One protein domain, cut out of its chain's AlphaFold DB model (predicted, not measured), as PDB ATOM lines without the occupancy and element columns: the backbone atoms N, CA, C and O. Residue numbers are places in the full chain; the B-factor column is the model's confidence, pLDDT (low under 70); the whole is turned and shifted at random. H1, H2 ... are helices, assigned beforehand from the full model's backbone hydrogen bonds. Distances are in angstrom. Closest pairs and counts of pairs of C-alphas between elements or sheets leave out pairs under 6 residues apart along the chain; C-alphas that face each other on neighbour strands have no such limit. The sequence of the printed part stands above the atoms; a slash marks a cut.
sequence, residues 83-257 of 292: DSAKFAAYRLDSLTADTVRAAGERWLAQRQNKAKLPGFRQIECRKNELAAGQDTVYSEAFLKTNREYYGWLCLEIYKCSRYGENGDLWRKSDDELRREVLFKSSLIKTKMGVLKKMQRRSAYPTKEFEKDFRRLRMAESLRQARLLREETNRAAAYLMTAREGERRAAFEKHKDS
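Overview. This is residues 83 to 257 of the 292 residues of an uncharacterized protein of Azospirillum sp. CAG:260 (UniProt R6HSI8). One very long helix, H7, is the axis of this rod-like model: H4 packs along one side of it, H6 folds back to make a hairpin with its first part, and H8 lengthens the rod beyond its last residue. H3 packs beside H4, H2 crosses H4, and residues 248 to 257 of H8 stick out at one end. The printed part has 175 residues with eight named helices, H1 to H8 in chain order, and no named strand; the class is all helix. The whole is loose, with a radius of gyration of the C-alphas of 20.8 A, and spans 83 by 36 by 29 A.

Arrangement. Begin at H1, residues 83 to 88, which touches residues 236 to 240 of H7, residues 206 to 242, at a shallow tilt of 19 degrees, opposite ways; the closest C-alphas are those of Ser 84 and Met 240, 5.1 A apart. Next, residues 99 to 104 of H2, residues 97 to 110, touch residues 151 to 159 of H4, residues 140 to 161, about perpendicular at 80 degrees, closest at the C-alphas of Val 100 and Cys 154, 5.0 A. H3, residues 120 to 132, forms a helical hairpin with H4 at a shallow tilt of 20 degrees, with the C-alphas of Lys 127 and Tyr 149 closest at 6.0 A. H4 touches H7, the hub, at a shallow tilt of 26 degrees, opposite ways, closest at the C-alphas of Cys 160 and Arg 214, 5.2 A. H5, residues 167 to 171, only just touches H7, with 3 pairs of C-alphas within 8 A, the closest being Leu 169 and Ala 219 at 6.5 A. H6, residues 174 to 197, forms a helical hairpin with H7, touching its residues 209 to 223 at a shallow tilt of 34 degrees, only just short of steep; the closest C-alphas are those of Leu 177 and Ala 219, 5.2 A apart. H4 and H6 are apart. H8, residues 244 to 257, and H7 meet only through their link. In H1, H2, H3, H4, H6, H7 and H8 every O i to N i+4 pair is within hydrogen-bond range; in H5 it is 0 of 1, beside 2 of 2 O i to N i+3 pairs.

Along the chain. Find C-alpha 83 at (152.892, 103.775, 158.040), where H1 begins. H4 runs 31.4 A and H6 34.4 A from first to last C-alpha. From C-alpha 206 at (183.562, 143.854, 159.297), H7 runs 52.1 A; H8 ends at C-alpha 257, (137.597, 87.139, 155.616).

Size, cuts and confidence. The two C-alphas farthest apart are those of Met 198 and Ser 257, 83.7 A. The printed part has no cut and no long link. Look for pLDDT under 70 at residues 111 to 115, 135, 199 to 203 and 243.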
ATOM      1  N   ASP A  83     152.609 102.422 157.546       75.88
ATOM      2  CA  ASP A  83     152.892 103.775 158.040       75.88
ATOM      3  C   ASP A  83     154.142 103.812 158.926       75.88
ATOM      4  O   ASP A  83     154.791 104.850 159.005       75.88
ATOM      5  N   SER A  84     154.530 102.681 159.530       77.69
ATOM      6  CA  SER A  84     155.758 102.602 160.326       77.69
ATOM      7  C   SER A  84     156.984 102.899 159.464       77.69
ATOM      8  O   SER A  84     157.730 103.828 159.758       77.69
ATOM      9  N   ALA A  85     157.141 102.203 158.333       82.44
ATOM     10  CA  ALA A  85     158.240 102.465 157.404       82.44
ATOM     11  C   ALA A  85     158.141 103.866 156.774       82.44
ATOM     12  O   ALA A  85     159.142 104.578 156.666       82.44
ATOM     13  N   LYS A  86     156.923 104.285 156.402       86.31
ATOM     14  CA  LYS A  86     156.669 105.590 155.783       86.31
ATOM     15  C   LYS A  86     157.080 106.753 156.689       86.31
ATOM     16  O   LYS A  86     157.791 107.646 156.238       86.31
ATOM     17  N   PHE A  87     156.641 106.762 157.948       86.94
ATOM     18  CA  PHE A  87     156.925 107.858 158.875       86.94
ATOM     19  C   PHE A  87     158.306 107.749 159.521       86.94
ATOM     20  O   PHE A  87     158.932 108.779 159.776       86.94
ATOM     21  N   ALA A  88     158.846 106.535 159.687       86.69
ATOM     22  CA  ALA A  88     160.234 106.344 160.105       86.69
ATOM     23  C   ALA A  88     161.223 107.037 159.155       86.69
ATOM     24  O   ALA A  88     162.214 107.598 159.621       86.69
ATOM     25  N   ALA A  89     160.928 107.082 157.851       89.50
ATOM     26  CA  ALA A  89     161.762 107.763 156.863       89.50
ATOM     27  C   ALA A  89     161.896 109.280 157.094       89.50
ATOM     28  O   ALA A  89     162.834 109.881 156.568       89.50
ATOM     29  N   TYR A  90     160.981 109.908 157.843       89.75
ATOM     30  CA  TYR A  90     161.020 111.337 158.182       89.75
ATOM     31  C   TYR A  90     161.718 111.640 159.507       89.75
ATOM     32  O   TYR A  90     161.870 112.813 159.849       89.75
ATOM     33  N   ARG A  91     162.147 110.616 160.255       91.06
ATOM     34  CA  ARG A  91     162.916 110.841 161.478       91.06
ATOM     35  C   ARG A  91     164.199 111.593 161.150       91.06
ATOM     36  O   ARG A  91     164.859 111.326 160.149       91.06
ATOM     37  N   LEU A  92     164.529 112.545 162.012       90.75
ATOM     38  CA  LEU A  92     165.708 113.380 161.852       90.75
ATOM     39  C   LEU A  92     166.888 112.770 162.611       90.75
ATOM     40  O   LEU A  92     166.786 112.436 163.804       90.75
ATOM     41  N   ASP A  93     168.008 112.650 161.899       85.31
ATOM     42  CA  ASP A  93     169.275 112.141 162.418       85.31
ATOM     43  C   ASP A  93     169.769 112.978 163.600       85.31
ATOM     44  O   ASP A  93     169.366 114.124 163.815       85.31
ATOM     45  N   SER A  94     170.659 112.404 164.408       85.56
ATOM     46  CA  SER A  94     171.355 113.178 165.434       85.56
ATOM     47  C   SER A  94     172.135 114.327 164.806       85.56
ATOM     48  O   SER A  94     172.886 114.144 163.844       85.56
ATOM     49  N   LEU A  95     171.990 115.515 165.390       87.50
ATOM     50  CA  LEU A  95     172.758 116.678 164.979       87.50
ATOM     51  C   LEU A  95     174.216 116.489 165.415       87.50
ATOM     52  O   LEU A  95     174.544 116.629 166.590       87.50
ATOM     53  N   THR A  96     175.078 116.147 164.464       88.00
ATOM     54  CA  THR A  96     176.514 115.936 164.659       88.00
ATOM     55  C   THR A  96     177.284 116.780 163.650       88.00
ATOM     56  O   THR A  96     176.731 117.230 162.642       88.00
ATOM     57  N   ALA A  97     178.574 116.995 163.906       85.25
ATOM     58  CA  ALA A  97     179.428 117.704 162.960       85.25
ATOM     59  C   ALA A  97     179.456 117.003 161.589       85.25
ATOM     60  O   ALA A  97     179.440 117.676 160.559       85.25
ATOM     61  N   ASP A  98     179.422 115.668 161.573       86.38
ATOM     62  CA  ASP A  98     179.451 114.877 160.344       86.38
ATOM     63  C   ASP A  98     178.125 114.940 159.580       86.38
ATOM     64  O   ASP A  98     178.144 115.119 158.362       86.38
ATOM     65  N   THR A  99     176.970 114.893 160.261       85.62
ATOM     66  CA  THR A  99     175.668 115.049 159.581       85.62
ATOM     67  C   THR A  99     175.522 116.435 158.960       85.62
ATOM     68  O   THR A  99     175.047 116.569 157.830       85.62
ATOM     69  N   VAL A 100     176.009 117.473 159.645       88.44
ATOM     70  CA  VAL A 100     176.044 118.842 159.119       88.44
ATOM     71  C   VAL A 100     177.023 118.989 157.951       88.44
ATOM     72  O   VAL A 100     176.677 119.619 156.948       88.44
ATOM     73  N   ARG A 101     178.217 118.389 158.037       86.56
ATOM     74  CA  ARG A 101     179.197 118.380 156.939       86.56
ATOM     75  C   ARG A 101     178.614 117.704 155.699       86.56
ATOM     76  O   ARG A 101     178.607 118.313 154.632       86.56
ATOM     77  N   ALA A 102     178.029 116.519 155.861       84.50
ATOM     78  CA  ALA A 102     177.391 115.781 154.777       84.50
ATOM     79  C   ALA A 102     176.242 116.574 154.129       84.50
ATOM     80  O   ALA A 102     176.098 116.568 152.907       84.50
ATOM     81  N   ALA A 103     175.434 117.294 154.917       82.31
ATOM     82  CA  ALA A 103     174.382 118.161 154.383       82.31
ATOM     83  C   ALA A 103     174.952 119.316 153.539       82.31
ATOM     84  O   ALA A 103     174.455 119.590 152.444       82.31
ATOM     85  N   GLY A 104     176.020 119.960 154.018       82.50
ATOM     86  CA  GLY A 104     176.720 121.017 153.287       82.50
ATOM     87  C   GLY A 104     177.348 120.527 151.979       82.50
ATOM     88  O   GLY A 104     177.191 121.167 150.940       82.50
ATOM     89  N   GLU A 105     178.012 119.373 152.010       83.50
ATOM     90  CA  GLU A 105     178.638 118.746 150.839       83.50
ATOM     91  C   GLU A 105     177.604 118.302 149.801       83.50
ATOM     92  O   GLU A 105     177.761 118.595 148.616       83.50
ATOM     93  N   ARG A 106     176.494 117.684 150.234       82.06
ATOM     94  CA  ARG A 106     175.373 117.331 149.346       82.06
ATOM     95  C   ARG A 106     174.812 118.555 148.632       82.06
ATOM     96  O   ARG A 106     174.544 118.488 147.435       82.06
ATOM     97  N   TRP A 107     174.670 119.678 149.336       79.69
ATOM     98  CA  TRP A 107     174.186 120.919 148.735       79.69
ATOM     99  C   TRP A 107     175.135 121.454 147.657       79.69
ATOM    100  O   TRP A 107     174.693 121.862 146.582       79.69
ATOM    101  N   LEU A 108     176.440 121.421 147.934       78.62
ATOM    102  CA  LEU A 108     177.479 121.818 146.980       78.62
ATOM    103  C   LEU A 108     177.553 120.874 145.768       78.62
ATOM    104  O   LEU A 108     177.907 121.322 144.682       78.62
ATOM    105  N   ALA A 109     177.204 119.597 145.942       77.56
ATOM    106  CA  ALA A 109     177.197 118.598 144.876       77.56
ATOM    107  C   ALA A 109     175.939 118.651 143.985       77.56
ATOM    108  O   ALA A 109     176.040 118.461 142.776       77.56
ATOM    109  N   GLN A 110     174.753 118.905 144.554       73.12
ATOM    110  CA  GLN A 110     173.475 118.854 143.825       73.12
ATOM    111  C   GLN A 110     173.217 120.062 142.919       73.12
ATOM    112  O   GLN A 110     172.539 119.936 141.901       73.12
ATOM    113  N   ARG A 111     173.721 121.247 143.273       61.09
ATOM    114  CA  ARG A 111     173.580 122.438 142.430       61.09
ATOM    115  C   ARG A 111     174.868 122.625 141.640       61.09
ATOM    116  O   ARG A 111     175.900 122.913 142.228       61.09
ATOM    117  N   GLN A 112     174.786 122.550 140.309       53.97
ATOM    118  CA  GLN A 112     175.882 122.757 139.339       53.97
ATOM    119  C   GLN A 112     176.724 124.042 139.547       53.97
ATOM    120  O   GLN A 112     177.772 124.207 138.929       53.97
ATOM    121  N   ASN A 113     176.321 124.937 140.452       51.94
ATOM    122  CA  ASN A 113     177.131 126.037 140.957       51.94
ATOM    123  C   ASN A 113     178.085 125.571 142.069       51.94
ATOM    124  O   ASN A 113     177.851 125.808 143.256       51.94
ATOM    125  N   LYS A 114     179.233 125.012 141.669       53.19
ATOM    126  CA  LYS A 114     180.369 124.660 142.548       53.19
ATOM    127  C   LYS A 114     180.957 125.842 143.358       53.19
ATOM    128  O   LYS A 114     181.933 125.656 144.077       53.19
ATOM    129  N   ALA A 115     180.409 127.057 143.257       57.41
ATOM    130  CA  ALA A 115     181.081 128.275 143.710       57.41
ATOM    131  C   ALA A 115     180.561 128.895 145.023       57.41
ATOM    132  O   ALA A 115     181.342 129.567 145.702       57.41
ATOM    133  N   LYS A 116     179.284 128.734 145.429       72.31
ATOM    134  CA  LYS A 116     178.792 129.476 146.616       72.31
ATOM    135  C   LYS A 116     177.603 128.851 147.348       72.31
ATOM    136  O   LYS A 116     176.558 128.580 146.764       72.31
ATOM    137  N   LEU A 117     177.746 128.724 148.670       80.06
ATOM    138  CA  LEU A 117     176.632 128.459 149.585       80.06
ATOM    139  C   LEU A 117     175.651 129.650 149.601       80.06
ATOM    140  O   LEU A 117     176.100 130.797 149.486       80.06
ATOM    141  N   PRO A 118     174.347 129.410 149.836       85.12
ATOM    142  CA  PRO A 118     173.348 130.456 150.039       85.12
ATOM    143  C   PRO A 118     173.780 131.525 151.054       85.12
ATOM    144  O   PRO A 118     174.471 131.249 152.043       85.12
ATOM    145  N   GLY A 119     173.383 132.775 150.811       86.62
ATOM    146  CA  GLY A 119     173.586 133.890 151.742       86.62
ATOM    147  C   GLY A 119     172.825 133.679 153.058       86.62
ATOM    148  O   GLY A 119     171.787 133.030 153.053       86.62
ATOM    149  N   PHE A 120     173.292 134.246 154.181       89.06
ATOM    150  CA  PHE A 120     172.564 134.120 155.462       89.06
ATOM    151  C   PHE A 120     171.128 134.646 155.359       89.06
ATOM    152  O   PHE A 120     170.202 133.985 155.808       89.06
ATOM    153  N   ARG A 121     170.936 135.767 154.652       88.56
ATOM    154  CA  ARG A 121     169.609 136.324 154.366       88.56
ATOM    155  C   ARG A 121     168.715 135.367 153.571       88.56
ATOM    156  O   ARG A 121     167.538 135.259 153.867       88.56
ATOM    157  N   GLN A 122     169.264 134.662 152.581       90.31
ATOM    158  CA  GLN A 122     168.495 133.695 151.783       90.31
ATOM    159  C   GLN A 122     168.049 132.505 152.635       90.31
ATOM    160  O   GLN A 122     166.905 132.079 152.542       90.31
ATOM    161  N   ILE A 123     168.952 131.999 153.482       91.25
ATOM    162  CA  ILE A 123     168.650 130.920 154.427       91.25
ATOM    163  C   ILE A 123     167.542 131.363 155.386       91.25
ATOM    164  O   ILE A 123     166.589 130.628 155.609       91.25
ATOM    165  N   GLU A 124     167.645 132.576 155.924       91.19
ATOM    166  CA  GLU A 124     166.654 133.135 156.839       91.19
ATOM    167  C   GLU A 124     165.281 133.321 156.192       91.19
ATOM    168  O   GLU A 124     164.292 132.869 156.760       91.19
ATOM    169  N   CYS A 125     165.208 133.902 154.990       93.06
ATOM    170  CA  CYS A 125     163.952 134.017 154.246       93.06
ATOM    171  C   CYS A 125     163.295 132.647 154.058       93.06
ATOM    172  O   CYS A 125     162.124 132.481 154.388       93.06
ATOM    173  N   ARG A 126     164.066 131.641 153.626       92.25
ATOM    174  CA  ARG A 126     163.529 130.300 153.397       92.25
ATOM    175  C   ARG A 126     163.078 129.611 154.685       92.25
ATOM    176  O   ARG A 126     162.031 128.974 154.699       92.25
ATOM    177  N   LYS A 127     163.830 129.759 155.780       93.81
ATOM    178  CA  LYS A 127     163.410 129.277 157.105       93.81
ATOM    179  C   LYS A 127     162.093 129.929 157.530       93.81
ATOM    180  O   LYS A 127     161.209 129.230 158.004       93.81
ATOM    181  N   ASN A 128     161.944 131.238 157.339       92.25
ATOM    182  CA  ASN A 128     160.727 131.955 157.724       92.25
ATOM    183  C   ASN A 128     159.513 131.534 156.882       92.25
ATOM    184  O   ASN A 128     158.437 131.352 157.440       92.25
ATOM    185  N   GLU A 129     159.686 131.318 155.574       92.38
ATOM    186  CA  GLU A 129     158.643 130.748 154.703       92.38
ATOM    187  C   GLU A 129     158.179 129.375 155.203       92.38
ATOM    188  O   GLU A 129     156.984 129.119 155.318       92.38
ATOM    189  N   LEU A 130     159.132 128.499 155.536       91.12
ATOM    190  CA  LEU A 130     158.836 127.157 156.032       91.12
ATOM    191  C   LEU A 130     158.164 127.195 157.409       91.12
ATOM    192  O   LEU A 130     157.219 126.448 157.625       91.12
ATOM    193  N   ALA A 131     158.606 128.075 158.311       87.62
ATOM    194  CA  ALA A 131     157.979 128.259 159.622       87.62
ATOM    195  C   ALA A 131     156.545 128.798 159.512       87.62
ATOM    196  O   ALA A 131     155.674 128.368 160.256       87.62
ATOM    197  N   ALA A 132     156.277 129.709 158.571       84.25
ATOM    198  CA  ALA A 132     154.927 130.222 158.336       84.25
ATOM    199  C   ALA A 132     153.985 129.160 157.740       84.25
ATOM    200  O   ALA A 132     152.782 129.205 157.974       84.25
ATOM    201  N   GLY A 133     154.533 128.210 156.976       73.94
ATOM    202  CA  GLY A 133     153.796 127.082 156.405       73.94
ATOM    203  C   GLY A 133     153.724 125.843 157.304       73.94
ATOM    204  O   GLY A 133     153.226 124.810 156.853       73.94
ATOM    205  N   GLN A 134     154.250 125.895 158.534       77.69
ATOM    206  CA  GLN A 134     154.139 124.784 159.476       77.69
ATOM    207  C   GLN A 134     152.718 124.708 160.024       77.69
ATOM    208  O   GLN A 134     152.227 125.623 160.682       77.69
ATOM    209  N   ASP A 135     152.071 123.581 159.755       69.75
ATOM    210  CA  ASP A 135     150.794 123.249 160.363       69.75
ATOM    211  C   ASP A 135     150.991 122.910 161.850       69.75
ATOM    212  O   ASP A 135     152.024 122.365 162.244       69.75
ATOM    213  N   THR A 136     150.001 123.207 162.687       72.06
ATOM    214  CA  THR A 136     150.050 122.862 164.123       72.06
ATOM    215  C   THR A 136     149.700 121.396 164.375       72.06
ATOM    216  O   THR A 136     149.962 120.855 165.450       72.06
ATOM    217  N   VAL A 137     149.128 120.732 163.369       82.38
ATOM    218  CA  VAL A 137     148.685 119.343 163.440       82.38
ATOM    219  C   VAL A 137     149.772 118.404 162.921       82.38
ATOM    220  O   VAL A 137     150.292 118.565 161.813       82.38
ATOM    221  N   TYR A 138     150.070 117.355 163.694       86.12
ATOM    222  CA  TYR A 138     150.961 116.285 163.251       86.12
ATOM    223  C   TYR A 138     150.401 115.610 161.998       86.12
ATOM    224  O   TYR A 138     149.375 114.932 162.025       86.12
ATOM    225  N   SER A 139     151.100 115.801 160.884       86.12
ATOM    226  CA  SER A 139     150.717 115.314 159.562       86.12
ATOM    227  C   SER A 139     151.954 114.951 158.735       86.12
ATOM    228  O   SER A 139     153.089 115.282 159.083       86.12
ATOM    229  N   GLU A 140     151.759 114.279 157.600       89.06
ATOM    230  CA  GLU A 140     152.866 114.031 156.668       89.06
ATOM    231  C   GLU A 140     153.441 115.340 156.101       89.06
ATOM    232  O   GLU A 140     154.647 115.443 155.886       89.06
ATOM    233  N   ALA A 141     152.590 116.348 155.880       89.31
ATOM    234  CA  ALA A 141     153.015 117.665 155.417       89.31
ATOM    235  C   ALA A 141     153.901 118.355 156.462       89.31
ATOM    236  O   ALA A 141     154.986 118.816 156.118       89.31
ATOM    237  N   PHE A 142     153.506 118.311 157.740       90.12
ATOM    238  CA  PHE A 142     154.322 118.796 158.856       90.12
ATOM    239  C   PHE A 142     155.716 118.150 158.868       90.12
ATOM    240  O   PHE A 142     156.732 118.843 158.898       90.12
ATOM    241  N   LEU A 143     155.786 116.818 158.751       91.81
ATOM    242  CA  LEU A 143     157.059 116.090 158.722       91.81
ATOM    243  C   LEU A 143     157.937 116.464 157.515       91.81
ATOM    244  O   LEU A 143     159.158 116.586 157.655       91.81
ATOM    245  N   LYS A 144     157.340 116.670 156.334       92.19
ATOM    246  CA  LYS A 144     158.051 117.128 155.126       92.19
ATOM    247  C   LYS A 144     158.635 118.526 155.318       92.19
ATOM    248  O   LYS A 144     159.831 118.712 155.085       92.19
ATOM    249  N   THR A 145     157.822 119.469 155.786       92.69
ATOM    250  CA  THR A 145     158.236 120.856 156.033       92.69
ATOM    251  C   THR A 145     159.361 120.915 157.064       92.69
ATOM    252  O   THR A 145     160.381 121.563 156.829       92.69
ATOM    253  N   ASN A 146     159.248 120.167 158.166       92.94
ATOM    254  CA  ASN A 146     160.285 120.121 159.198       92.94
ATOM    255  C   ASN A 146     161.593 119.521 158.691       92.94
ATOM    256  O   ASN A 146     162.669 120.000 159.044       92.94
ATOM    257  N   ARG A 147     161.528 118.493 157.844       91.75
ATOM    258  CA  ARG A 147     162.728 117.911 157.239       91.75
ATOM    259  C   ARG A 147     163.441 118.901 156.325       91.75
ATOM    260  O   ARG A 147     164.670 118.976 156.362       91.75
ATOM    261  N   GLU A 148     162.693 119.672 155.538       91.44
ATOM    262  CA  GLU A 148     163.275 120.736 154.719       91.44
ATOM    263  C   GLU A 148     163.902 121.824 155.603       91.44
ATOM    264  O   GLU A 148     165.068 122.176 155.413       91.44
ATOM    265  N   TYR A 149     163.173 122.296 156.620       93.00
ATOM    266  CA  TYR A 149     163.664 123.295 157.573       93.00
ATOM    267  C   TYR A 149     164.952 122.824 158.263       93.00
ATOM    268  O   TYR A 149     165.928 123.572 158.356       93.00
ATOM    269  N   TYR A 150     164.995 121.563 158.696       92.69
ATOM    270  CA  TYR A 150     166.172 120.952 159.309       92.69
ATOM    271  C   TYR A 150     167.379 120.937 158.361       92.69
ATOM    272  O   TYR A 150     168.503 121.217 158.787       92.69
ATOM    273  N   GLY A 151     167.164 120.686 157.066       91.12
ATOM    274  CA  GLY A 151     168.207 120.796 156.045       91.12
ATOM    275  C   GLY A 151     168.798 122.208 155.954       91.12
ATOM    276  O   GLY A 151     170.021 122.370 155.932       91.12
ATOM    277  N   TRP A 152     167.949 123.239 155.986       92.19
ATOM    278  CA  TRP A 152     168.383 124.642 155.996       92.19
ATOM    279  C   TRP A 152     169.135 125.030 157.273       92.19
ATOM    280  O   TRP A 152     170.120 125.767 157.201       92.19
ATOM    281  N   LEU A 153     168.730 124.501 158.431       93.94
ATOM    282  CA  LEU A 153     169.479 124.664 159.680       93.94
ATOM    283  C   LEU A 153     170.865 124.025 159.602       93.94
ATOM    284  O   LEU A 153     171.851 124.661 159.967       93.94
ATOM    285  N   CYS A 154     170.962 122.795 159.091       92.12
ATOM    286  CA  CYS A 154     172.246 122.121 158.914       92.12
ATOM    287  C   CYS A 154     173.168 122.931 157.995       92.12
ATOM    288  O   CYS A 154     174.335 123.141 158.316       92.12
ATOM    289  N   LEU A 155     172.641 123.465 156.893       90.56
ATOM    290  CA  LEU A 155     173.391 124.334 155.986       90.56
ATOM    291  C   LEU A 155     173.902 125.610 156.686       90.56
ATOM    292  O   LEU A 155     175.042 126.032 156.471       90.56
ATOM    293  N   GLU A 156     173.076 126.226 157.531       92.31
ATOM    294  CA  GLU A 156     173.456 127.399 158.317       92.31
ATOM    295  C   GLU A 156     174.584 127.089 159.309       92.31
ATOM    296  O   GLU A 156     175.575 127.823 159.367       92.31
ATOM    297  N   ILE A 157     174.467 125.973 160.034       93.50
ATOM    298  CA  ILE A 157     175.481 125.504 160.987       93.50
ATOM    299  C   ILE A 157     176.786 125.187 160.249       93.50
ATOM    300  O   ILE A 157     177.854 125.618 160.690       93.50
ATOM    301  N   TYR A 158     176.712 124.511 159.100       91.12
ATOM    302  CA  TYR A 158     177.868 124.219 158.250       91.12
ATOM    303  C   TYR A 158     178.594 125.505 157.850       91.12
ATOM    304  O   TYR A 158     179.809 125.631 158.015       91.12
ATOM    305  N   LYS A 159     177.842 126.509 157.392       89.38
ATOM    306  CA  LYS A 159     178.399 127.801 156.989       89.38
ATOM    307  C   LYS A 159     179.056 128.545 158.153       89.38
ATOM    308  O   LYS A 159     180.110 129.150 157.957       89.38
ATOM    309  N   CYS A 160     178.464 128.499 159.346       90.00
ATOM    310  CA  CYS A 160     179.049 129.117 160.536       90.00
ATOM    311  C   CYS A 160     180.302 128.379 161.029       90.00
ATOM    312  O   CYS A 160     181.215 129.023 161.539       90.00
ATOM    313  N   SER A 161     180.366 127.061 160.820       86.44
ATOM    314  CA  SER A 161     181.469 126.195 161.264       86.44
ATOM    315  C   SER A 161     182.638 126.119 160.270       86.44
ATOM    316  O   SER A 161     183.707 125.626 160.619       86.44
ATOM    317  N   ARG A 162     182.470 126.609 159.030       76.12
ATOM    318  CA  ARG A 162     183.435 126.444 157.919       76.12
ATOM    319  C   ARG A 162     184.860 126.921 158.225       76.12
ATOM    320  O   ARG A 162     185.804 126.428 157.622       76.12
ATOM    321  N   TYR A 163     185.017 127.875 159.134       72.88
ATOM    322  CA  TYR A 163     186.312 128.469 159.473       72.88
ATOM    323  C   TYR A 163     186.962 127.838 160.715       72.88
ATOM    324  O   TYR A 163     187.921 128.388 161.239       72.88
ATOM    325  N   GLY A 164     186.425 126.719 161.220       74.12
ATOM    326  CA  GLY A 164     186.923 126.054 162.433       74.12
ATOM    327  C   GLY A 164     186.606 126.797 163.737       74.12
ATOM    328  O   GLY A 164     186.961 126.338 164.818       74.12
ATOM    329  N   GLU A 165     185.918 127.936 163.655       78.00
ATOM    330  CA  GLU A 165     185.462 128.706 164.809       78.00
ATOM    331  C   GLU A 165     184.212 128.071 165.440       78.00
ATOM    332  O   GLU A 165     183.450 127.368 164.777       78.00
ATOM    333  N   ASN A 166     183.960 128.384 166.717       86.75
ATOM    334  CA  ASN A 166     182.738 128.016 167.450       86.75
ATOM    335  C   ASN A 166     182.546 126.513 167.724       86.75
ATOM    336  O   ASN A 166     181.435 126.070 168.023       86.75
ATOM    337  N   GLY A 167     183.628 125.728 167.675       86.25
ATOM    338  CA  GLY A 167     183.617 124.312 168.050       86.25
ATOM    339  C   GLY A 167     183.081 124.058 169.467       86.25
ATOM    340  O   GLY A 167     182.434 123.042 169.713       86.25
ATOM    341  N   ASP A 168     183.276 125.013 170.381       91.56
ATOM    342  CA  ASP A 168     182.776 124.966 171.757       91.56
ATOM    343  C   ASP A 168     181.242 124.908 171.838       91.56
ATOM    344  O   ASP A 168     180.699 124.243 172.720       91.56
ATOM    345  N   LEU A 169     180.533 125.541 170.895       92.69
ATOM    346  CA  LEU A 169     179.068 125.607 170.908       92.69
ATOM    347  C   LEU A 169     178.408 124.234 170.759       92.69
ATOM    348  O   LEU A 169     177.305 124.032 171.260       92.69
ATOM    349  N   TRP A 170     179.076 123.277 170.116       91.44
ATOM    350  CA  TRP A 170     178.550 121.921 169.947       91.44
ATOM    351  C   TRP A 170     178.326 121.197 171.273       91.44
ATOM    352  O   TRP A 170     177.415 120.375 171.371       91.44
ATOM    353  N   ARG A 171     179.137 121.518 172.288       91.38
ATOM    354  CA  ARG A 171     179.086 120.898 173.619       91.38
ATOM    355  C   ARG A 171     178.131 121.611 174.574       91.38
ATOM    356  O   ARG A 171     177.826 121.059 175.624       91.38
ATOM    357  N   LYS A 172     177.665 122.813 174.220       94.94
ATOM    358  CA  LYS A 172     176.789 123.619 175.073       94.94
ATOM    359  C   LYS A 172     175.377 123.045 175.148       94.94
ATOM    360  O   LYS A 172     174.850 122.545 174.145       94.94
ATOM    361  N   SER A 173     174.753 123.177 176.315       94.38
ATOM    362  CA  SER A 173     173.331 122.885 176.519       94.38
ATOM    363  C   SER A 173     172.438 123.932 175.846       94.38
ATOM    364  O   SER A 173     172.893 125.013 175.468       94.38
ATOM    365  N   ASP A 174     171.147 123.644 175.700       93.50
ATOM    366  CA  ASP A 174     170.214 124.572 175.048       93.50
ATOM    367  C   ASP A 174     170.047 125.894 175.817       93.50
ATOM    368  O   ASP A 174     169.899 126.953 175.200       93.50
ATOM    369  N   ASP A 175     170.169 125.867 177.147       95.19
ATOM    370  CA  ASP A 175     170.159 127.067 177.993       95.19
ATOM    371  C   ASP A 175     171.443 127.888 177.862       95.19
ATOM    372  O   ASP A 175     171.418 129.123 177.860       95.19
ATOM    373  N   GLU A 176     172.592 127.228 177.736       96.38
ATOM    374  CA  GLU A 176     173.862 127.896 177.454       96.38
ATOM    375  C   GLU A 176     173.869 128.524 176.060       96.38
ATOM    376  O   GLU A 176     174.310 129.664 175.902       96.38
ATOM    377  N   LEU A 177     173.325 127.827 175.058       95.56
ATOM    378  CA  LEU A 177     173.134 128.368 173.713       95.56
ATOM    379  C   LEU A 177     172.181 129.566 173.729       95.56
ATOM    380  O   LEU A 177     172.476 130.588 173.113       95.56
ATOM    381  N   ARG A 178     171.072 129.495 174.475       95.50
ATOM    382  CA  ARG A 178     170.146 130.625 174.642       95.50
ATOM    383  C   ARG A 178     170.843 131.842 175.250       95.50
ATOM    384  O   ARG A 178     170.659 132.955 174.758       95.50
ATOM    385  N   ARG A 179     171.659 131.644 176.291       96.25
ATOM    386  CA  ARG A 179     172.460 132.719 176.902       96.25
ATOM    387  C   ARG A 179     173.465 133.308 175.914       96.25
ATOM    388  O   ARG A 179     173.573 134.528 175.832       96.25
ATOM    389  N   GLU A 180     174.134 132.472 175.122       95.94
ATOM    390  CA  GLU A 180     175.054 132.927 174.075       95.94
ATOM    391  C   GLU A 180     174.336 133.784 173.020       95.94
ATOM    392  O   GLU A 180     174.830 134.848 172.651       95.94
ATOM    393  N   VAL A 181     173.143 133.367 172.580       95.44
ATOM    394  CA  VAL A 181     172.317 134.127 171.630       95.44
ATOM    395  C   VAL A 181     171.947 135.497 172.196       95.44
ATOM    396  O   VAL A 181     172.143 136.516 171.531       95.44
ATOM    397  N   LEU A 182     171.453 135.547 173.437       95.00
ATOM    398  CA  LEU A 182     171.093 136.804 174.100       95.00
ATOM    399  C   LEU A 182     172.305 137.726 174.255       95.00
ATOM    400  O   LEU A 182     172.233 138.908 173.908       95.00
ATOM    401  N   PHE A 183     173.430 137.174 174.712       94.31
ATOM    402  CA  PHE A 183     174.677 137.909 174.875       94.31
ATOM    403  C   PHE A 183     175.163 138.493 173.548       94.31
ATOM    404  O   PHE A 183     175.389 139.699 173.450       94.31
ATOM    405  N   LYS A 184     175.272 137.675 172.493       93.69
ATOM    406  CA  LYS A 184     175.760 138.130 171.184       93.69
ATOM    407  C   LYS A 184     174.811 139.109 170.507       93.69
ATOM    408  O   LYS A 184     175.277 140.087 169.927       93.69
ATOM    409  N   SER A 185     173.501 138.911 170.635       93.56
ATOM    410  CA  SER A 185     172.505 139.869 170.147       93.56
ATOM    411  C   SER A 185     172.659 141.231 170.835       93.56
ATOM    412  O   SER A 185     172.717 142.262 170.162       93.56
ATOM    413  N   SER A 186     172.803 141.242 172.165       93.62
ATOM    414  CA  SER A 186     173.025 142.467 172.944       93.62
ATOM    415  C   SER A 186     174.354 143.144 172.602       93.62
ATOM    416  O   SER A 186     174.397 144.358 172.386       93.62
ATOM    417  N   LEU A 187     175.430 142.363 172.460       91.31
ATOM    418  CA  LEU A 187     176.754 142.855 172.087       91.31
ATOM    419  C   LEU A 187     176.728 143.541 170.719       91.31
ATOM    420  O   LEU A 187     177.198 144.669 170.589       91.31
ATOM    421  N   ILE A 188     176.137 142.892 169.710       90.81
ATOM    422  CA  ILE A 188     176.012 143.454 168.361       90.81
ATOM    423  C   ILE A 188     175.175 144.736 168.393       90.81
ATOM    424  O   ILE A 188     175.598 145.746 167.833       90.81
ATOM    425  N   LYS A 189     174.022 144.735 169.079       90.50
ATOM    426  CA  LYS A 189     173.173 145.930 169.228       90.50
ATOM    427  C   LYS A 189     173.923 147.083 169.894       90.50
ATOM    428  O   LYS A 189     173.863 148.204 169.400       90.50
ATOM    429  N   THR A 190     174.656 146.804 170.969       89.25
ATOM    430  CA  THR A 190     175.441 147.801 171.709       89.25
ATOM    431  C   THR A 190     176.556 148.373 170.843       89.25
ATOM    432  O   THR A 190     176.626 149.591 170.681       89.25
ATOM    433  N   LYS A 191     177.369 147.514 170.209       87.25
ATOM    434  CA  LYS A 191     178.436 147.938 169.288       87.25
ATOM    435  C   LYS A 191     177.871 148.812 168.163       87.25
ATOM    436  O   LYS A 191     178.348 149.921 167.956       87.25
ATOM    437  N   MET A 192     176.793 148.380 167.506       84.12
ATOM    438  CA  MET A 192     176.122 149.158 166.453       84.12
ATOM    439  C   MET A 192     175.512 150.473 166.963       84.12
ATOM    440  O   MET A 192     175.510 151.475 166.248       84.12
ATOM    441  N   GLY A 193     174.988 150.499 168.191       84.69
ATOM    442  CA  GLY A 193     174.427 151.696 168.818       84.69
ATOM    443  C   GLY A 193     175.487 152.753 169.132       84.69
ATOM    444  O   GLY A 193     175.282 153.929 168.836       84.69
ATOM    445  N   VAL A 194     176.641 152.336 169.665       81.81
ATOM    446  CA  VAL A 194     177.798 153.218 169.900       81.81
ATOM    447  C   VAL A 194     178.279 153.836 168.587       81.81
ATOM    448  O   VAL A 194     178.521 155.040 168.535       81.81
ATOM    449  N   LEU A 195     178.329 153.054 167.500       75.62
ATOM    450  CA  LEU A 195     178.688 153.576 166.177       75.62
ATOM    451  C   LEU A 195     177.759 154.687 165.704       75.62
ATOM    452  O   LEU A 195     178.233 155.736 165.269       75.62
ATOM    453  N   LYS A 196     176.441 154.466 165.800       78.12
ATOM    454  CA  LYS A 196     175.445 155.467 165.402       78.12
ATOM    455  C   LYS A 196     175.618 156.765 166.190       78.12
ATOM    456  O   LYS A 196     175.562 157.836 165.595       78.12
ATOM    457  N   LYS A 197     175.875 156.669 167.500       80.56
ATOM    458  CA  LYS A 197     176.092 157.833 168.375       80.56
ATOM    459  C   LYS A 197     177.381 158.588 168.051       80.56
ATOM    460  O   LYS A 197     177.383 159.810 168.087       80.56
ATOM    461  N   MET A 198     178.459 157.883 167.708       74.88
ATOM    462  CA  MET A 198     179.759 158.499 167.417       74.88
ATOM    463  C   MET A 198     179.897 159.031 165.978       74.88
ATOM    464  O   MET A 198     180.976 159.493 165.623       74.88
ATOM    465  N   GLN A 199     178.860 158.929 165.131       68.38
ATOM    466  CA  GLN A 199     178.869 159.290 163.695       68.38
ATOM    467  C   GLN A 199     180.036 158.694 162.875       68.38
ATOM    468  O   GLN A 199     180.292 159.090 161.736       68.38
ATOM    469  N   ARG A 200     180.743 157.691 163.410       63.44
ATOM    470  CA  ARG A 200     181.859 157.030 162.729       63.44
ATOM    471  C   ARG A 200     181.300 155.984 161.770       63.44
ATOM    472  O   ARG A 200     180.841 154.928 162.199       63.44
ATOM    473  N   ARG A 201     181.377 156.259 160.462       53.09
ATOM    474  CA  ARG A 201     180.869 155.387 159.381       53.09
ATOM    475  C   ARG A 201     181.557 154.005 159.274       53.09
ATOM    476  O   ARG A 201     181.092 153.197 158.481       53.09
ATOM    477  N   SER A 202     182.611 153.698 160.044       55.75
ATOM    478  CA  SER A 202     183.460 152.508 159.804       55.75
ATOM    479  C   SER A 202     183.957 151.708 161.027       55.75
ATOM    480  O   SER A 202     184.773 150.808 160.850       55.75
ATOM    481  N   ALA A 203     183.514 151.965 162.264       57.44
ATOM    482  CA  ALA A 203     184.261 151.479 163.442       57.44
ATOM    483  C   ALA A 203     183.810 150.141 164.081       57.44
ATOM    484  O   ALA A 203     184.339 149.793 165.131       57.44
ATOM    485  N   TYR A 204     182.871 149.381 163.498       73.31
ATOM    486  CA  TYR A 204     182.721 147.957 163.842       73.31
ATOM    487  C   TYR A 204     183.402 147.173 162.728       73.31
ATOM    488  O   TYR A 204     182.821 147.065 161.642       73.31
ATOM    489  N   PRO A 205     184.642 146.689 162.943       80.38
ATOM    490  CA  PRO A 205     185.382 146.017 161.892       80.38
ATOM    491  C   PRO A 205     184.550 144.876 161.316       80.38
ATOM    492  O   PRO A 205     184.054 144.027 162.057       80.38
ATOM    493  N   THR A 206     184.409 144.838 159.990       81.69
ATOM    494  CA  THR A 206     183.562 143.854 159.297       81.69
ATOM    495  C   THR A 206     183.894 142.424 159.720       81.69
ATOM    496  O   THR A 206     182.991 141.628 159.956       81.69
ATOM    497  N   LYS A 207     185.183 142.118 159.923       85.31
ATOM    498  CA  LYS A 207     185.648 140.810 160.409       85.31
ATOM    499  C   LYS A 207     185.112 140.463 161.803       85.31
ATOM    500  O   LYS A 207     184.712 139.325 162.032       85.31
ATOM    501  N   GLU A 208     185.090 141.423 162.728       85.81
ATOM    502  CA  GLU A 208     184.550 141.204 164.074       85.81
ATOM    503  C   GLU A 208     183.030 141.055 164.048       85.81
ATOM    504  O   GLU A 208     182.502 140.150 164.693       85.81
ATOM    505  N   PHE A 209     182.338 141.884 163.259       87.44
ATOM    506  CA  PHE A 209     180.897 141.747 163.050       87.44
ATOM    507  C   PHE A 209     180.556 140.366 162.506       87.44
ATOM    508  O   PHE A 209     179.701 139.684 163.060       87.44
ATOM    509  N   GLU A 210     181.249 139.917 161.462       87.19
ATOM    510  CA  GLU A 210     181.023 138.602 160.871       87.19
ATOM    511  C   GLU A 210     181.306 137.462 161.849       87.19
ATOM    512  O   GLU A 210     180.623 136.439 161.794       87.19
ATOM    513  N   LYS A 211     182.306 137.605 162.725       88.94
ATOM    514  CA  LYS A 211     182.625 136.615 163.761       88.94
ATOM    515  C   LYS A 211     181.521 136.540 164.816       88.94
ATOM    516  O   LYS A 211     180.992 135.459 165.079       88.94
ATOM    517  N   ASP A 212     181.127 137.681 165.381       90.56
ATOM    518  CA  ASP A 212     180.060 137.756 166.385       90.56
ATOM    519  C   ASP A 212     178.704 137.323 165.799       90.56
ATOM    520  O   ASP A 212     177.952 136.594 166.449       90.56
ATOM    521  N   PHE A 213     178.417 137.696 164.549       90.38
ATOM    522  CA  PHE A 213     177.202 137.312 163.833       90.38
ATOM    523  C   PHE A 213     177.152 135.810 163.533       90.38
ATOM    524  O   PHE A 213     176.129 135.172 163.774       90.38
ATOM    525  N   ARG A 214     178.253 135.207 163.062       91.56
ATOM    526  CA  ARG A 214     178.325 133.748 162.852       91.56
ATOM    527  C   ARG A 214     178.130 132.980 164.151       91.56
ATOM    528  O   ARG A 214     177.412 131.985 164.156       91.56
ATOM    529  N   ARG A 215     178.722 133.452 165.250       93.56
ATOM    530  CA  ARG A 215     178.556 132.832 166.568       93.56
ATOM    531  C   ARG A 215     177.110 132.913 167.063       93.56
ATOM    532  O   ARG A 215     176.580 131.904 167.519       93.56
ATOM    533  N   LEU A 216     176.466 134.075 166.908       94.56
ATOM    534  CA  LEU A 216     175.037 134.263 167.189       94.56
ATOM    535  C   LEU A 216     174.181 133.258 166.408       94.56
ATOM    536  O   LEU A 216     173.403 132.518 167.009       94.56
ATOM    537  N   ARG A 217     174.351 133.211 165.078       93.50
ATOM    538  CA  ARG A 217     173.566 132.327 164.205       93.50
ATOM    539  C   ARG A 217     173.814 130.865 164.519       93.50
ATOM    540  O   ARG A 217     172.860 130.122 164.667       93.50
ATOM    541  N   MET A 218     175.065 130.453 164.702       94.12
ATOM    542  CA  MET A 218     175.374 129.067 165.042       94.12
ATOM    543  C   MET A 218     174.696 128.623 166.337       94.12
ATOM    544  O   MET A 218     174.109 127.544 166.367       94.12
ATOM    545  N   ALA A 219     174.740 129.449 167.386       95.12
ATOM    546  CA  ALA A 219     174.093 129.120 168.651       95.12
ATOM    547  C   ALA A 219     172.567 129.002 168.501       95.12
ATOM    548  O   ALA A 219     171.957 128.069 169.027       95.12
ATOM    549  N   GLU A 220     171.957 129.908 167.736       94.81
ATOM    550  CA  GLU A 220     170.526 129.881 167.440       94.81
ATOM    551  C   GLU A 220     170.128 128.643 166.619       94.81
ATOM    552  O   GLU A 220     169.198 127.927 166.998       94.81
ATOM    553  N   SER A 221     170.854 128.350 165.537       94.69
ATOM    554  CA  SER A 221     170.560 127.237 164.632       94.69
ATOM    555  C   SER A 221     170.779 125.877 165.291       94.69
ATOM    556  O   SER A 221     169.983 124.971 165.061       94.69
ATOM    557  N   LEU A 222     171.809 125.723 166.137       94.94
ATOM    558  CA  LEU A 222     172.026 124.498 166.918       94.94
ATOM    559  C   LEU A 222     170.827 124.209 167.827       94.94
ATOM    560  O   LEU A 222     170.310 123.093 167.830       94.94
ATOM    561  N   ARG A 223     170.345 125.230 168.547       94.88
ATOM    562  CA  ARG A 223     169.178 125.107 169.429       94.88
ATOM    563  C   ARG A 223     167.910 124.776 168.639       94.88
ATOM    564  O   ARG A 223     167.195 123.842 168.986       94.88
ATOM    565  N   GLN A 224     167.649 125.506 167.552       94.06
ATOM    566  CA  GLN A 224     166.498 125.252 166.677       94.06
ATOM    567  C   GLN A 224     166.529 123.831 166.099       94.06
ATOM    568  O   GLN A 224     165.500 123.166 166.061       94.06
ATOM    569  N   ALA A 225     167.702 123.335 165.700       93.94
ATOM    570  CA  ALA A 225     167.845 122.004 165.115       93.94
ATOM    571  C   ALA A 225     167.575 120.885 166.126       93.94
ATOM    572  O   ALA A 225     166.974 119.873 165.764       93.94
ATOM    573  N   ARG A 226     167.996 121.063 167.383       93.69
ATOM    574  CA  ARG A 226     167.720 120.112 168.469       93.69
ATOM    575  C   ARG A 226     166.226 120.042 168.778       93.69
ATOM    576  O   ARG A 226     165.657 118.956 168.707       93.69
ATOM    577  N   LEU A 227     165.589 121.195 168.992       91.75
ATOM    578  CA  LEU A 227     164.149 121.285 169.260       91.75
ATOM    579  C   LEU A 227     163.318 120.687 168.120       91.75
ATOM    580  O   LEU A 227     162.481 119.814 168.344       91.75
ATOM    581  N   LEU A 228     163.614 121.085 166.880       92.81
ATOM    582  CA  LEU A 228     162.903 120.597 165.701       92.81
ATOM    583  C   LEU A 228     163.049 119.082 165.533       92.81
ATOM    584  O   LEU A 228     162.094 118.405 165.156       92.81
ATOM    585  N   ARG A 229     164.233 118.527 165.816       93.56
ATOM    586  CA  ARG A 229     164.467 117.078 165.783       93.56
ATOM    587  C   ARG A 229     163.593 116.348 166.792       93.56
ATOM    588  O   ARG A 229     162.989 115.337 166.436       93.56
ATOM    589  N   GLU A 230     163.559 116.814 168.035       91.94
ATOM    590  CA  GLU A 230     162.746 116.194 169.082       91.94
ATOM    591  C   GLU A 230     161.266 116.212 168.714       91.94
ATOM    592  O   GLU A 230     160.613 115.169 168.742       91.94
ATOM    593  N   GLU A 231     160.760 117.367 168.293       91.62
ATOM    594  CA  GLU A 231     159.365 117.541 167.906       91.62
ATOM    595  C   GLU A 231     158.993 116.694 166.682       91.62
ATOM    596  O   GLU A 231     158.005 115.962 166.705       91.62
ATOM    597  N   THR A 232     159.825 116.699 165.640       92.50
ATOM    598  CA  THR A 232     159.591 115.904 164.422       92.50
ATOM    599  C   THR A 232     159.620 114.408 164.720       92.50
ATOM    600  O   THR A 232     158.791 113.656 164.211       92.50
ATOM    601  N   ASN A 233     160.536 113.954 165.579       93.62
ATOM    602  CA  ASN A 233     160.607 112.548 165.966       93.62
ATOM    603  C   ASN A 233     159.419 112.130 166.846       93.62
ATOM    604  O   ASN A 233     158.936 111.008 166.691       93.62
ATOM    605  N   ARG A 234     158.915 113.016 167.719       90.62
ATOM    606  CA  ARG A 234     157.668 112.789 168.474       90.62
ATOM    607  C   ARG A 234     156.459 112.716 167.546       90.62
ATOM    608  O   ARG A 234     155.673 111.782 167.667       90.62
ATOM    609  N   ALA A 235     156.349 113.628 166.582       89.75
ATOM    610  CA  ALA A 235     155.277 113.623 165.592       89.75
ATOM    611  C   ALA A 235     155.303 112.357 164.722       89.75
ATOM    612  O   ALA A 235     154.271 111.724 164.510       89.75
ATOM    613  N   ALA A 236     156.489 111.933 164.271       90.75
ATOM    614  CA  ALA A 236     156.649 110.685 163.534       90.75
ATOM    615  C   ALA A 236     156.232 109.477 164.385       90.75
ATOM    616  O   ALA A 236     155.494 108.625 163.900       90.75
ATOM    617  N   ALA A 237     156.649 109.418 165.656       88.62
ATOM    618  CA  ALA A 237     156.237 108.359 166.577       88.62
ATOM    619  C   ALA A 237     154.716 108.319 166.763       88.62
ATOM    620  O   ALA A 237     154.113 107.262 166.593       88.62
ATOM    621  N   TYR A 238     154.101 109.476 167.008       85.94
ATOM    622  CA  TYR A 238     152.655 109.605 167.141       85.94
ATOM    623  C   TYR A 238     151.915 109.111 165.893       85.94
ATOM    624  O   TYR A 238     150.972 108.334 166.004       85.94
ATOM    625  N   LEU A 239     152.356 109.503 164.695       84.69
ATOM    626  CA  LEU A 239     151.716 109.082 163.446       84.69
ATOM    627  C   LEU A 239     151.878 107.584 163.162       84.69
ATOM    628  O   LEU A 239     150.988 106.979 162.565       84.69
ATOM    629  N   MET A 240     152.976 106.972 163.610       84.31
ATOM    630  CA  MET A 240     153.154 105.521 163.525       84.31
ATOM    631  C   MET A 240     152.171 104.775 164.433       84.31
ATOM    632  O   MET A 240     151.618 103.764 164.001       84.31
ATOM    633  N   THR A 241     151.934 105.277 165.651       81.31
ATOM    634  CA  THR A 241     151.090 104.611 166.657       81.31
ATOM    635  C   THR A 241     149.602 104.914 166.497       81.31
ATOM    636  O   THR A 241     148.778 104.016 166.649       81.31
ATOM    637  N   ALA A 242     149.233 106.152 166.156       72.94
ATOM    638  CA  ALA A 242     147.838 106.604 166.108       72.94
ATOM    639  C   ALA A 242     146.987 105.801 165.111       72.94
ATOM    640  O   ALA A 242     145.819 105.537 165.364       72.94
ATOM    641  N   ARG A 243     147.587 105.357 163.999       66.94
ATOM    642  CA  ARG A 243     146.914 104.545 162.968       66.94
ATOM    643  C   ARG A 243     147.124 103.045 163.124       66.94
ATOM    644  O   ARG A 243     146.627 102.263 162.315       66.94
ATOM    645  N   GLU A 244     147.888 102.621 164.124       77.75
ATOM    646  CA  GLU A 244     148.241 101.215 164.280       77.75
ATOM    647  C   GLU A 244     147.050 100.381 164.761       77.75
ATOM    648  O   GLU A 244     146.818  99.300 164.226       77.75
ATOM    649  N   GLY A 245     146.259 100.899 165.705       75.12
ATOM    650  CA  GLY A 245     145.078 100.208 166.233       75.12
ATOM    651  C   GLY A 245     144.021  99.934 165.161       75.12
ATOM    652  O   GLY A 245     143.629  98.786 164.959       75.12
ATOM    653  N   GLU A 246     143.621 100.966 164.412       79.12
ATOM    654  CA  GLU A 246     142.649 100.843 163.313       79.12
ATOM    655  C   GLU A 246     143.113  99.846 162.247       79.12
ATOM    656  O   GLU A 246     142.337  99.021 161.762       79.12
ATOM    657  N   ARG A 247     144.405  99.876 161.901       80.19
ATOM    658  CA  ARG A 247     144.971  98.976 160.894       80.19
ATOM    659  C   ARG A 247     145.127  97.551 161.384       80.19
ATOM    660  O   ARG A 247     144.914  96.639 160.594       80.19
ATOM    661  N   ARG A 248     145.467  97.342 162.657       84.00
ATOM    662  CA  ARG A 248     145.463  96.006 163.266       84.00
ATOM    663  C   ARG A 248     144.053  95.426 163.267       84.00
ATOM    664  O   ARG A 248     143.882  94.284 162.861       84.00
ATOM    665  N   ALA A 249     143.045  96.224 163.616       85.44
ATOM    666  CA  ALA A 249     141.652  95.793 163.550       85.44
ATOM    667  C   ALA A 249     141.217  95.454 162.111       85.44
ATOM    668  O   ALA A 249     140.574  94.433 161.880       85.44
ATOM    669  N   ALA A 250     141.600  96.273 161.124       86.75
ATOM    670  CA  ALA A 250     141.336  95.990 159.713       86.75
ATOM    671  C   ALA A 250     142.071  94.732 159.210       86.75
ATOM    672  O   ALA A 250     141.517  93.966 158.425       86.75
ATOM    673  N   PHE A 251     143.300  94.501 159.675       88.88
ATOM    674  CA  PHE A 251     144.087  93.315 159.346       88.88
ATOM    675  C   PHE A 251     143.478  92.035 159.926       88.88
ATOM    676  O   PHE A 251     143.364  91.045 159.207       88.88
ATOM    677  N   GLU A 252     143.015  92.056 161.177       90.94
ATOM    678  CA  GLU A 252     142.313  90.907 161.758       90.94
ATOM    679  C   GLU A 252     140.987  90.631 161.036       90.94
ATOM    680  O   GLU A 252     140.735  89.489 160.663       90.94
ATOM    681  N   LYS A 253     140.216  91.669 160.669       92.81
ATOM    682  CA  LYS A 253     139.041  91.497 159.790       92.81
ATOM    683  C   LYS A 253     139.398  90.867 158.440       92.81
ATOM    684  O   LYS A 253     138.629  90.078 157.895       92.81
ATOM    685  N   HIS A 254     140.556  91.208 157.877       91.88
ATOM    686  CA  HIS A 254     141.028  90.586 156.644       91.88
ATOM    687  C   HIS A 254     141.371  89.104 156.858       91.88
ATOM    688  O   HIS A 254     140.941  88.269 156.063       91.88
ATOM    689  N   LYS A 255     142.050  88.748 157.954       94.25
ATOM    690  CA  LYS A 255     142.282  87.342 158.322       94.25
ATOM    691  C   LYS A 255     140.969  86.577 158.491       94.25
ATOM    692  O   LYS A 255     140.834  85.494 157.930       94.25
ATOM    693  N   ASP A 256     139.975  87.165 159.151       93.69
ATOM    694  CA  ASP A 256     138.632  86.580 159.273       93.69
ATOM    695  C   ASP A 256     137.968  86.353 157.911       93.69
ATOM    696  O   ASP A 256     137.374  85.298 157.670       93.69
ATOM    697  N   SER A 257     138.114  87.299 156.978       94.00
ATOM    698  CA  SER A 257     137.597  87.139 155.616       94.00
ATOM    699  C   SER A 257     138.265  85.980 154.862       94.00
ATOM    700  O   SER A 257     137.581  85.226 154.172       94.00
TER     701      SER A 257